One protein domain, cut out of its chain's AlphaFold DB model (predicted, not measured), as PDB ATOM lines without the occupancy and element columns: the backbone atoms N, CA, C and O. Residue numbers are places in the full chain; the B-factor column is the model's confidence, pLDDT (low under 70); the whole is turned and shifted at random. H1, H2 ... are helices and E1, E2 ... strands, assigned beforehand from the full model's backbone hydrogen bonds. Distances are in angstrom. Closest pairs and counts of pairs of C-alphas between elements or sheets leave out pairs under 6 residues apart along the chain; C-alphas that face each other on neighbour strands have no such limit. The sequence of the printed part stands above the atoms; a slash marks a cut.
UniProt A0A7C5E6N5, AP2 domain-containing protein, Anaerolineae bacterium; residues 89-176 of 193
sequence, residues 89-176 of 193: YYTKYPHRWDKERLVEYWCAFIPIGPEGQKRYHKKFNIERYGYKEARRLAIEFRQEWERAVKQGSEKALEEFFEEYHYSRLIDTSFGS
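What this domain is: This is residues 89 to 176 of the 193 residues of the protein "AP2 domain-containing protein" of Anaerolineae bacterium (UniProt A0A7C5E6N5). In two layers, helix H2 packs on one face of a strongly twisted three-stranded sheet. H3 folds back from H2, residues 166 to 176 sticking out. The printed part, 88 residues, class mixed, is only just compact, close to loose: radius of gyration of the C-alphas 14.5 A, spans 45 by 31 by 23 A.

How they stand to each other: E1, residues 89 to 94, E2, 102 to 112, and E3, 118 to 125, form a meander, each antiparallel to the one before; N 91 and O 105, 3.1 A, and N 108 and O 122, 2.8 A, are within hydrogen-bond range. H1, 126 to 129, is only just at the sheet's level. H2, 131 to 151, runs along E2, closest at C-alphas 108 and 138, 5.1 A. H3, 154 to 173, forms a hairpin with H2, closest at C-alphas 148 and 156, 5.3 A; both have every O i to N i+4 pair within range.

Where its parts are: C-alpha 89 is at (287.862, 132.163, 242.599), C-alpha 173 at (309.510, 137.331, 224.905).

The domain as a whole: The printed part has no cut; 23 residues are under 70 pLDDT, among them residues 164 to 176.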
ATOM      1  N   TYR A  89     289.156 132.603 243.113       91.69
ATOM      2  CA  TYR A  89     287.862 132.163 242.599       91.69
ATOM      3  C   TYR A  89     287.891 131.871 241.100       91.69
ATOM      4  O   TYR A  89     288.710 132.403 240.350       91.69
ATOM      5  N   TYR A  90     286.966 131.013 240.683       93.56
ATOM      6  CA  TYR A  90     286.716 130.677 239.289       93.56
ATOM      7  C   TYR A  90     285.660 131.614 238.696       93.56
ATOM      8  O   TYR A  90     284.672 131.940 239.359       93.56
ATOM      9  N   THR A  91     285.833 132.063 237.454       92.44
ATOM     10  CA  THR A  91     284.816 132.850 236.743       92.44
ATOM     11  C   THR A  91     284.833 132.558 235.252       92.44
ATOM     12  O   THR A  91     285.882 132.323 234.655       92.44
ATOM     13  N   LYS A  92     283.641 132.634 234.654       93.19
ATOM     14  CA  LYS A  92     283.422 132.597 233.211       93.19
ATOM     15  C   LYS A  92     282.589 133.798 232.774       93.19
ATOM     16  O   LYS A  92     281.641 134.164 233.468       93.19
ATOM     17  N   TYR A  93     282.943 134.422 231.656       90.00
ATOM     18  CA  TYR A  93     282.158 135.500 231.047       90.00
ATOM     19  C   TYR A  93     282.140 135.363 229.520       90.00
ATOM     20  O   TYR A  93     283.097 134.837 228.954       90.00
ATOM     21  N   PRO A  94     281.091 135.844 228.835       90.69
ATOM     22  CA  PRO A  94     281.055 135.849 227.376       90.69
ATOM     23  C   PRO A  94     282.130 136.778 226.812       90.69
ATOM     24  O   PRO A  94     282.302 137.908 227.285       90.69
ATOM     25  N   HIS A  95     282.849 136.314 225.795       89.75
ATOM     26  CA  HIS A  95     283.926 137.058 225.165       89.75
ATOM     27  C   HIS A  95     283.417 138.412 224.625       89.75
ATOM     28  O   HIS A  95     282.223 138.652 224.391       89.75
ATOM     29  N   ARG A  96     284.316 139.403 224.555       84.75
ATOM     30  CA  ARG A  96     283.904 140.795 224.309       84.75
ATOM     31  C   ARG A  96     283.269 140.950 222.927       84.75
ATOM     32  O   ARG A  96     282.231 141.604 222.839       84.75
ATOM     33  N   TRP A  97     283.876 140.329 221.918       88.56
ATOM     34  CA  TRP A  97     283.492 140.430 220.505       88.56
ATOM     35  C   TRP A  97     282.679 139.238 219.997       88.56
ATOM     36  O   TRP A  97     281.933 139.379 219.040       88.56
ATOM     37  N   ASP A  98     282.789 138.098 220.667       90.00
ATOM     38  CA  ASP A  98     282.061 136.874 220.343       90.00
ATOM     39  C   ASP A  98     281.303 136.463 221.604       90.00
ATOM     40  O   ASP A  98     281.918 136.184 222.627       90.00
ATOM     41  N   LYS A  99     279.972 136.532 221.588       87.00
ATOM     42  CA  LYS A  99     279.164 136.262 222.786       87.00
ATOM     43  C   LYS A  99     278.900 134.779 223.010       87.00
ATOM     44  O   LYS A  99     278.531 134.419 224.125       87.00
ATOM     45  N   GLU A 100     279.109 133.952 221.992       88.81
ATOM     46  CA  GLU A 100     278.940 132.502 222.071       88.81
ATOM     47  C   GLU A 100     280.178 131.850 222.692       88.81
ATOM     48  O   GLU A 100     280.073 130.888 223.455       88.81
ATOM     49  N   ARG A 101     281.356 132.441 222.465       88.94
ATOM     50  CA  ARG A 101     282.591 132.037 223.135       88.94
ATOM     51  C   ARG A 101     282.630 132.502 224.591       88.94
ATOM     52  O   ARG A 101     282.536 133.693 224.892       88.94
ATOM     53  N   LEU A 102     282.877 131.573 225.513       90.81
ATOM     54  CA  LEU A 102     283.134 131.874 226.924       90.81
ATOM     55  C   LEU A 102     284.637 132.016 227.192       90.81
ATOM     56  O   LEU A 102     285.442 131.205 226.745       90.81
ATOM     57  N   VAL A 103     285.009 133.044 227.954       91.75
ATOM     58  CA  VAL A 103     286.347 133.192 228.536       91.75
ATOM     59  C   VAL A 103     286.298 132.692 229.968       91.75
ATOM     60  O   VAL A 103     285.559 133.233 230.794       91.75
ATOM     61  N   GLU A 104     287.112 131.685 230.260       93.69
ATOM     62  CA  GLU A 104     287.195 131.039 231.566       93.69
ATOM     63  C   GLU A 104     288.581 131.269 232.179       93.69
ATOM     64  O   GLU A 104     289.611 131.143 231.508       93.69
ATOM     65  N   TYR A 105     288.624 131.642 233.456       93.69
ATOM     66  CA  TYR A 105     289.875 131.917 234.162       93.69
ATOM     67  C   TYR A 105     289.736 131.687 235.664       93.69
ATOM     68  O   TYR A 105     288.660 131.823 236.257       93.69
ATOM     69  N   TRP A 106     290.872 131.390 236.282       94.81
ATOM     70  CA  TRP A 106     291.048 131.512 237.719       94.81
ATOM     71  C   TRP A 106     291.567 132.906 238.051       94.81
ATOM     72  O   TRP A 106     292.390 133.470 237.329       94.81
ATOM     73  N   CYS A 107     291.055 133.491 239.126       92.56
ATOM     74  CA  CYS A 107     291.391 134.841 239.543       92.56
ATOM     75  C   CYS A 107     291.922 134.842 240.972       92.56
ATOM     76  O   CYS A 107     291.273 134.281 241.853       92.56
ATOM     77  N   ALA A 108     293.045 135.518 241.198       92.12
ATOM     78  CA  ALA A 108     293.530 135.880 242.520       92.12
ATOM     79  C   ALA A 108     293.224 137.360 242.778       92.12
ATOM     80  O   ALA A 108     293.750 138.256 242.117       92.12
ATOM     81  N   PHE A 109     292.339 137.623 243.730       88.56
ATOM     82  CA  PHE A 109     292.039 138.960 244.219       88.56
ATOM     83  C   PHE A 109     293.019 139.338 245.322       88.56
ATOM     84  O   PHE A 109     293.210 138.566 246.260       88.56
ATOM     85  N   ILE A 110     293.578 140.543 245.249       86.19
ATOM     86  CA  ILE A 110     294.450 141.111 246.276       86.19
ATOM     87  C   ILE A 110     294.045 142.571 246.594       86.19
ATOM     88  O   ILE A 110     293.800 143.376 245.696       86.19
ATOM     89  N   PRO A 111     293.918 142.941 247.882       77.12
ATOM     90  CA  PRO A 111     293.549 144.289 248.316       77.12
ATOM     91  C   PRO A 111     294.451 145.425 247.829       77.12
ATOM     92  O   PRO A 111     293.942 146.531 247.640       77.12
ATOM     93  N   ILE A 112     295.750 145.164 247.667       76.44
ATOM     94  CA  ILE A 112     296.772 146.145 247.284       76.44
ATOM     95  C   ILE A 112     297.554 145.551 246.113       76.44
ATOM     96  O   ILE A 112     298.121 144.469 246.251       76.44
ATOM     97  N   GLY A 113     297.503 146.229 244.970       70.19
ATOM     98  CA  GLY A 113     298.263 145.910 243.766       70.19
ATOM     99  C   GLY A 113     299.652 146.562 243.742       70.19
ATOM    100  O   GLY A 113     299.985 147.299 244.670       70.19
ATOM    101  N   PRO A 114     300.427 146.319 242.671       67.12
ATOM    102  CA  PRO A 114     301.820 146.755 242.534       67.12
ATOM    103  C   PRO A 114     302.025 148.257 242.694       67.12
ATOM    104  O   PRO A 114     302.932 148.685 243.389       67.12
ATOM    105  N   GLU A 115     301.139 149.076 242.132       63.66
ATOM    106  CA  GLU A 115     301.279 150.541 242.179       63.66
ATOM    107  C   GLU A 115     300.415 151.138 243.305       63.66
ATOM    108  O   GLU A 115     299.815 152.205 243.171       63.66
ATOM    109  N   GLY A 116     300.211 150.377 244.386       65.38
ATOM    110  CA  GLY A 116     299.315 150.754 245.481       65.38
ATOM    111  C   GLY A 116     297.830 150.759 245.096       65.38
ATOM    112  O   GLY A 116     296.990 151.278 245.847       65.38
ATOM    113  N   GLN A 117     297.463 150.181 243.942       70.75
ATOM    114  CA  GLN A 117     296.073 150.168 243.493       70.75
ATOM    115  C   GLN A 117     295.217 149.359 244.468       70.75
ATOM    116  O   GLN A 117     295.556 148.246 244.870       70.75
ATOM    117  N   LYS A 118     294.055 149.898 244.834       72.81
ATOM    118  CA  LYS A 118     293.107 149.169 245.680       72.81
ATOM    119  C   LYS A 118     292.369 148.135 244.838       72.81
ATOM    120  O   LYS A 118     291.889 148.470 243.760       72.81
ATOM    121  N   ARG A 119     292.163 146.936 245.394       76.88
ATOM    122  CA  ARG A 119     291.347 145.860 244.794       76.88
ATOM    123  C   ARG A 119     291.892 145.401 243.435       76.88
ATOM    124  O   ARG A 119     291.211 145.492 242.417       76.88
ATOM    125  N   TYR A 120     293.119 144.901 243.431       83.88
ATOM    126  CA  TYR A 120     293.753 144.351 242.241       83.88
ATOM    127  C   TYR A 120     293.321 142.896 242.000       83.88
ATOM    128  O   TYR A 120     293.109 142.116 242.930       83.88
ATOM    129  N   HIS A 121     293.177 142.528 240.728       86.12
ATOM    130  CA  HIS A 121     292.757 141.198 240.300       86.12
ATOM    131  C   HIS A 121     293.763 140.626 239.312       86.12
ATOM    132  O   HIS A 121     293.977 141.195 238.238       86.12
ATOM    133  N   LYS A 122     294.309 139.455 239.630       89.56
ATOM    134  CA  LYS A 122     295.175 138.711 238.728       89.56
ATOM    135  C   LYS A 122     294.425 137.561 238.076       89.56
ATOM    136  O   LYS A 122     293.924 136.688 238.772       89.56
ATOM    137  N   LYS A 123     294.368 137.550 236.742       91.75
ATOM    138  CA  LYS A 123     293.655 136.532 235.958       91.75
ATOM    139  C   LYS A 123     294.625 135.532 235.331       91.75
ATOM    140  O   LYS A 123     295.607 135.939 234.712       91.75
ATOM    141  N   PHE A 124     294.281 134.253 235.426       92.06
ATOM    142  CA  PHE A 124     294.970 133.118 234.819       92.06
ATOM    143  C   PHE A 124     293.989 132.387 233.898       92.06
ATOM    144  O   PHE A 124     293.095 131.678 234.364       92.06
ATOM    145  N   ASN A 125     294.107 132.624 232.588       91.44
ATOM    146  CA  ASN A 125     293.176 132.095 231.590       91.44
ATOM    147  C   ASN A 125     293.332 130.582 231.434       91.44
ATOM    148  O   ASN A 125     294.439 130.083 231.232       91.44
ATOM    149  N   ILE A 126     292.208 129.871 231.452       92.06
ATOM    150  CA  ILE A 126     292.176 128.418 231.265       92.06
ATOM    151  C   ILE A 126     292.592 128.036 229.851       92.06
ATOM    152  O   ILE A 126     293.249 127.022 229.675       92.06
ATOM    153  N   GLU A 127     292.289 128.864 228.857       88.19
ATOM    154  CA  GLU A 127     292.724 128.625 227.480       88.19
ATOM    155  C   GLU A 127     294.254 128.570 227.339       88.19
ATOM    156  O   GLU A 127     294.760 127.810 226.525       88.19
ATOM    157  N   ARG A 128     294.995 129.334 228.157       88.88
ATOM    158  CA  ARG A 128     296.466 129.366 228.110       88.88
ATOM    159  C   ARG A 128     297.109 128.268 228.956       88.88
ATOM    160  O   ARG A 128     298.067 127.655 228.512       88.88
ATOM    161  N   TYR A 129     296.620 128.058 230.177       85.75
ATOM    162  CA  TYR A 129     297.288 127.189 231.158       85.75
ATOM    163  C   TYR A 129     296.563 125.852 231.379       85.75
ATOM    164  O   TYR A 129     297.116 124.916 231.936       85.75
ATOM    165  N   GLY A 130     295.309 125.728 230.953       91.88
ATOM    166  CA  GLY A 130     294.430 124.632 231.345       91.88
ATOM    167  C   GLY A 130     293.829 124.833 232.742       91.88
ATOM    168  O   GLY A 130     294.281 125.653 233.543       91.88
ATOM    169  N   TYR A 131     292.766 124.084 233.050       92.69
ATOM    170  CA  TYR A 131     291.960 124.308 234.259       92.69
ATOM    171  C   TYR A 131     292.765 124.137 235.556       92.69
ATOM    172  O   TYR A 131     292.679 124.970 236.459       92.69
ATOM    173  N   LYS A 132     293.528 123.039 235.657       93.06
ATOM    174  CA  LYS A 132     294.280 122.684 236.871       93.06
ATOM    175  C   LYS A 132     295.442 123.641 237.115       93.06
ATOM    176  O   LYS A 132     295.623 124.089 238.242       93.06
ATOM    177  N   GLU A 133     296.173 123.987 236.063       92.25
ATOM    178  CA  GLU A 133     297.350 124.842 236.183       92.25
ATOM    179  C   GLU A 133     296.966 126.299 236.433       92.25
ATOM    180  O   GLU A 133     297.497 126.924 237.344       92.25
ATOM    181  N   ALA A 134     295.941 126.818 235.746       92.12
ATOM    182  CA  ALA A 134     295.401 128.143 236.049       92.12
ATOM    183  C   ALA A 134     294.956 128.259 237.519       92.12
ATOM    184  O   ALA A 134     295.164 129.294 238.154       92.12
ATOM    185  N   ARG A 135     294.374 127.186 238.081       93.75
ATOM    186  CA  ARG A 135     294.013 127.118 239.504       93.75
ATOM    187  C   ARG A 135     295.245 127.156 240.402       93.75
ATOM    188  O   ARG A 135     295.232 127.892 241.386       93.75
ATOM    189  N   ARG A 136     296.272 126.357 240.087       93.88
ATOM    190  CA  ARG A 136     297.533 126.297 240.839       93.88
ATOM    191  C   ARG A 136     298.192 127.674 240.890       93.88
ATOM    192  O   ARG A 136     298.397 128.185 241.985       93.88
ATOM    193  N   LEU A 137     298.381 128.306 239.732       91.75
ATOM    194  CA  LEU A 137     299.003 129.626 239.603       91.75
ATOM    195  C   LEU A 137     298.241 130.713 240.374       91.75
ATOM    196  O   LEU A 137     298.844 131.550 241.039       91.75
ATOM    197  N   ALA A 138     296.904 130.691 240.341       93.25
ATOM    198  CA  ALA A 138     296.101 131.649 241.103       93.25
ATOM    199  C   ALA A 138     296.240 131.471 242.624       93.25
ATOM    200  O   ALA A 138     296.243 132.454 243.365       93.25
ATOM    201  N   ILE A 139     296.340 130.224 243.092       92.06
ATOM    202  CA  ILE A 139     296.555 129.904 244.507       92.06
ATOM    203  C   ILE A 139     297.949 130.339 244.952       92.06
ATOM    204  O   ILE A 139     298.070 131.025 245.965       92.06
ATOM    205  N   GLU A 140     298.968 129.973 244.184       91.50
ATOM    206  CA  GLU A 140     300.372 130.274 244.457       91.50
ATOM    207  C   GLU A 140     300.607 131.784 244.534       91.50
ATOM    208  O   GLU A 140     301.003 132.284 245.585       91.50
ATOM    209  N   PHE A 141     300.170 132.526 243.510       90.69
ATOM    210  CA  PHE A 141     300.244 133.988 243.478       90.69
ATOM    211  C   PHE A 141     299.582 134.638 244.703       90.69
ATOM    212  O   PHE A 141     300.107 135.582 245.294       90.69
ATOM    213  N   ARG A 142     298.407 134.140 245.117       90.50
ATOM    214  CA  ARG A 142     297.714 134.660 246.306       90.50
ATOM    215  C   ARG A 142     298.509 134.385 247.582       90.50
ATOM    216  O   ARG A 142     298.586 135.261 248.439       90.50
ATOM    217  N   GLN A 143     299.049 133.181 247.731       88.75
ATOM    218  CA  GLN A 143     299.800 132.776 248.920       88.75
ATOM    219  C   GLN A 143     301.140 133.503 249.036       88.75
ATOM    220  O   GLN A 143     301.547 133.839 250.145       88.75
ATOM    221  N   GLU A 144     301.826 133.745 247.922       86.69
ATOM    222  CA  GLU A 144     303.057 134.540 247.871       86.69
ATOM    223  C   GLU A 144     302.799 135.988 248.253       86.69
ATOM    224  O   GLU A 144     303.450 136.502 249.160       86.69
ATOM    225  N   TRP A 145     301.761 136.599 247.677       86.31
ATOM    226  CA  TRP A 145     301.333 137.931 248.086       86.31
ATOM    227  C   TRP A 145     301.013 137.980 249.589       86.31
ATOM    228  O   TRP A 145     301.456 138.880 250.295       86.31
ATOM    229  N   GLU A 146     300.292 136.991 250.130       83.31
ATOM    230  CA  GLU A 146     300.014 136.934 251.572       83.31
ATOM    231  C   GLU A 146     301.282 136.769 252.421       83.31
ATOM    232  O   GLU A 146     301.339 137.311 253.527       83.31
ATOM    233  N   ARG A 147     302.288 136.030 251.937       83.69
ATOM    234  CA  ARG A 147     303.594 135.898 252.598       83.69
ATOM    235  C   ARG A 147     304.333 137.237 252.617       83.69
ATOM    236  O   ARG A 147     304.719 137.668 253.703       83.69
ATOM    237  N   ALA A 148     304.435 137.916 251.476       80.62
ATOM    238  CA  ALA A 148     305.073 139.228 251.358       80.62
ATOM    239  C   ALA A 148     304.409 140.262 252.281       80.62
ATOM    240  O   ALA A 148     305.068 140.960 253.050       80.62
ATOM    241  N   VAL A 149     303.075 140.287 252.317       76.81
ATOM    242  CA  VAL A 149     302.345 141.212 253.193       76.81
ATOM    243  C   VAL A 149     302.536 140.897 254.681       76.81
ATOM    244  O   VAL A 149     302.582 141.816 255.499       76.81
ATOM    245  N   LYS A 150     302.645 139.618 255.070       76.50
ATOM    246  CA  LYS A 150     302.921 139.229 256.467       76.50
ATOM    247  C   LYS A 150     304.320 139.632 256.920       76.50
ATOM    248  O   LYS A 150     304.490 139.922 258.100       76.50
ATOM    249  N   GLN A 151     305.293 139.644 256.011       74.19
ATOM    250  CA  GLN A 151     306.655 140.101 256.294       74.19
ATOM    251  C   GLN A 151     306.711 141.617 256.546       74.19
ATOM    252  O   GLN A 151     307.577 142.081 257.281       74.19
ATOM    253  N   GLY A 152     305.732 142.375 256.041       60.34
ATOM    254  CA  GLY A 152     305.411 143.715 256.535       60.34
ATOM    255  C   GLY A 152     306.326 144.847 256.060       60.34
ATOM    256  O   GLY A 152     306.153 145.969 256.533       60.34
ATOM    257  N   SER A 153     307.256 144.602 255.135       61.41
ATOM    258  CA  SER A 153     308.005 145.664 254.456       61.41
ATOM    259  C   SER A 153     307.329 146.024 253.129       61.41
ATOM    260  O   SER A 153     306.940 145.144 252.364       61.41
ATOM    261  N   GLU A 154     307.189 147.323 252.835       62.78
ATOM    262  CA  GLU A 154     306.771 147.800 251.500       62.78
ATOM    263  C   GLU A 154     307.697 147.230 250.412       62.78
ATOM    264  O   GLU A 154     307.225 146.788 249.369       62.78
ATOM    265  N   LYS A 155     308.983 147.075 250.747       63.97
ATOM    266  CA  LYS A 155     310.006 146.440 249.918       63.97
ATOM    267  C   LYS A 155     309.683 144.992 249.507       63.97
ATOM    268  O   LYS A 155     309.852 144.654 248.348       63.97
ATOM    269  N   ALA A 156     309.174 144.139 250.404       65.19
ATOM    270  CA  ALA A 156     308.841 142.747 250.054       65.19
ATOM    271  C   ALA A 156     307.650 142.653 249.084       65.19
ATOM    272  O   ALA A 156     307.531 141.702 248.314       65.19
ATOM    273  N   LEU A 157     306.742 143.633 249.130       68.56
ATOM    274  CA  LEU A 157     305.668 143.751 248.149       68.56
ATOM    275  C   LEU A 157     306.204 144.216 246.794       68.56
ATOM    276  O   LEU A 157     305.795 143.655 245.781       68.56
ATOM    277  N   GLU A 158     307.096 145.207 246.779       67.69
ATOM    278  CA  GLU A 158     307.780 145.665 245.563       67.69
ATOM    279  C   GLU A 158     308.552 144.515 244.905       67.69
ATOM    280  O   GLU A 158     308.264 144.195 243.755       67.69
ATOM    281  N   GLU A 159     309.402 143.810 245.658       73.00
ATOM    282  CA  GLU A 159     310.172 142.645 245.193       73.00
ATOM    283  C   GLU A 159     309.256 141.548 244.612       73.00
ATOM    284  O   GLU A 159     309.490 141.069 243.504       73.00
ATOM    285  N   PHE A 160     308.150 141.211 245.291       78.00
ATOM    286  CA  PHE A 160     307.157 140.254 244.780       78.00
ATOM    287  C   PHE A 160     306.575 140.677 243.422       78.00
ATOM    288  O   PHE A 160     306.393 139.856 242.519       78.00
ATOM    289  N   PHE A 161     306.231 141.956 243.270       75.44
ATOM    290  CA  PHE A 161     305.655 142.450 242.025       75.44
ATOM    291  C   PHE A 161     306.693 142.615 240.913       75.44
ATOM    292  O   PHE A 161     306.336 142.400 239.752       75.44
ATOM    293  N   GLU A 162     307.940 142.948 241.242       71.69
ATOM    294  CA  GLU A 162     309.065 142.987 240.307       71.69
ATOM    295  C   GLU A 162     309.380 141.586 239.781       71.69
ATOM    296  O   GLU A 162     309.313 141.369 238.570       71.69
ATOM    297  N   GLU A 163     309.599 140.603 240.656       70.75
ATOM    298  CA  GLU A 163     309.846 139.200 240.286       70.75
ATOM    299  C   GLU A 163     308.709 138.639 239.415       70.75
ATOM    300  O   GLU A 163     308.919 138.001 238.374       70.75
ATOM    301  N   TYR A 164     307.466 138.967 239.773       68.12
ATOM    302  CA  TYR A 164     306.311 138.621 238.960       68.12
ATOM    303  C   TYR A 164     306.299 139.343 237.595       68.12
ATOM    304  O   TYR A 164     305.893 138.770 236.579       68.12
ATOM    305  N   HIS A 165     306.690 140.617 237.530       59.94
ATOM    306  CA  HIS A 165     306.745 141.349 236.265       59.94
ATOM    307  C   HIS A 165     307.821 140.759 235.341       59.94
ATOM    308  O   HIS A 165     307.550 140.559 234.148       59.94
ATOM    309  N   TYR A 166     308.998 140.444 235.881       53.06
ATOM    310  CA  TYR A 166     310.122 139.889 235.133       53.06
ATOM    311  C   TYR A 166     309.844 138.469 234.636       53.06
ATOM    312  O   TYR A 166     310.009 138.213 233.444       53.06
ATOM    313  N   SER A 167     309.294 137.582 235.475       59.22
ATOM    314  CA  SER A 167     308.865 136.242 235.033       59.22
ATOM    315  C   SER A 167     307.868 136.302 233.871       59.22
ATOM    316  O   SER A 167     307.941 135.517 232.926       59.22
ATOM    317  N   ARG A 168     306.967 137.291 233.869       52.19
ATOM    318  CA  ARG A 168     305.990 137.461 232.789       52.19
ATOM    319  C   ARG A 168     306.599 137.986 231.491       52.19
ATOM    320  O   ARG A 168     306.108 137.616 230.427       52.19
ATOM    321  N   LEU A 169     307.602 138.865 231.575       44.88
ATOM    322  CA  LEU A 169     308.346 139.347 230.408       44.88
ATOM    323  C   LEU A 169     309.060 138.178 229.731       44.88
ATOM    324  O   LEU A 169     308.916 138.027 228.520       44.88
ATOM    325  N   ILE A 170     309.705 137.303 230.504       43.59
ATOM    326  CA  ILE A 170     310.356 136.077 230.013       43.59
ATOM    327  C   ILE A 170     309.337 135.189 229.274       43.59
ATOM    328  O   ILE A 170     309.520 134.878 228.098       43.59
ATOM    329  N   ASP A 171     308.181 134.939 229.893       47.53
ATOM    330  CA  ASP A 171     307.061 134.167 229.329       47.53
ATOM    331  C   ASP A 171     306.412 134.765 228.064       47.53
ATOM    332  O   ASP A 171     305.619 134.095 227.396       47.53
ATOM    333  N   THR A 172     306.629 136.055 227.778       44.84
ATOM    334  CA  THR A 172     306.100 136.719 226.571       44.84
ATOM    335  C   THR A 172     307.149 137.001 225.506       44.84
ATOM    336  O   THR A 172     306.752 137.303 224.382       44.84
ATOM    337  N   SER A 173     308.446 136.905 225.819       37.47
ATOM    338  CA  SER A 173     309.510 137.331 224.905       37.47
ATOM    339  C   SER A 173     310.407 136.214 224.371       37.47
ATOM    340  O   SER A 173     310.954 136.413 223.293       37.47
ATOM    341  N   PHE A 174     310.502 135.033 224.996       36.47
ATOM    342  CA  PHE A 174     311.350 133.956 224.464       36.47
ATOM    343  C   PHE A 174     310.733 132.563 224.643       36.47
ATOM    344  O   PHE A 174     310.358 132.156 225.740       36.47
ATOM    345  N   GLY A 175     310.628 131.818 223.538       37.28
ATOM    346  CA  GLY A 175     310.298 130.398 223.557       37.28
ATOM    347  C   GLY A 175     311.431 129.603 224.200       37.28
ATOM    348  O   GLY A 175     312.504 129.517 223.626       37.28
ATOM    349  N   SER A 176     311.171 129.110 225.410       40.72
ATOM    350  CA  SER A 176     311.673 127.921 226.132       40.72
ATOM    351  C   SER A 176     313.064 127.280 225.910       40.72
ATOM    352  O   SER A 176     313.308 126.302 226.608       40.72
TER     353      SER A 176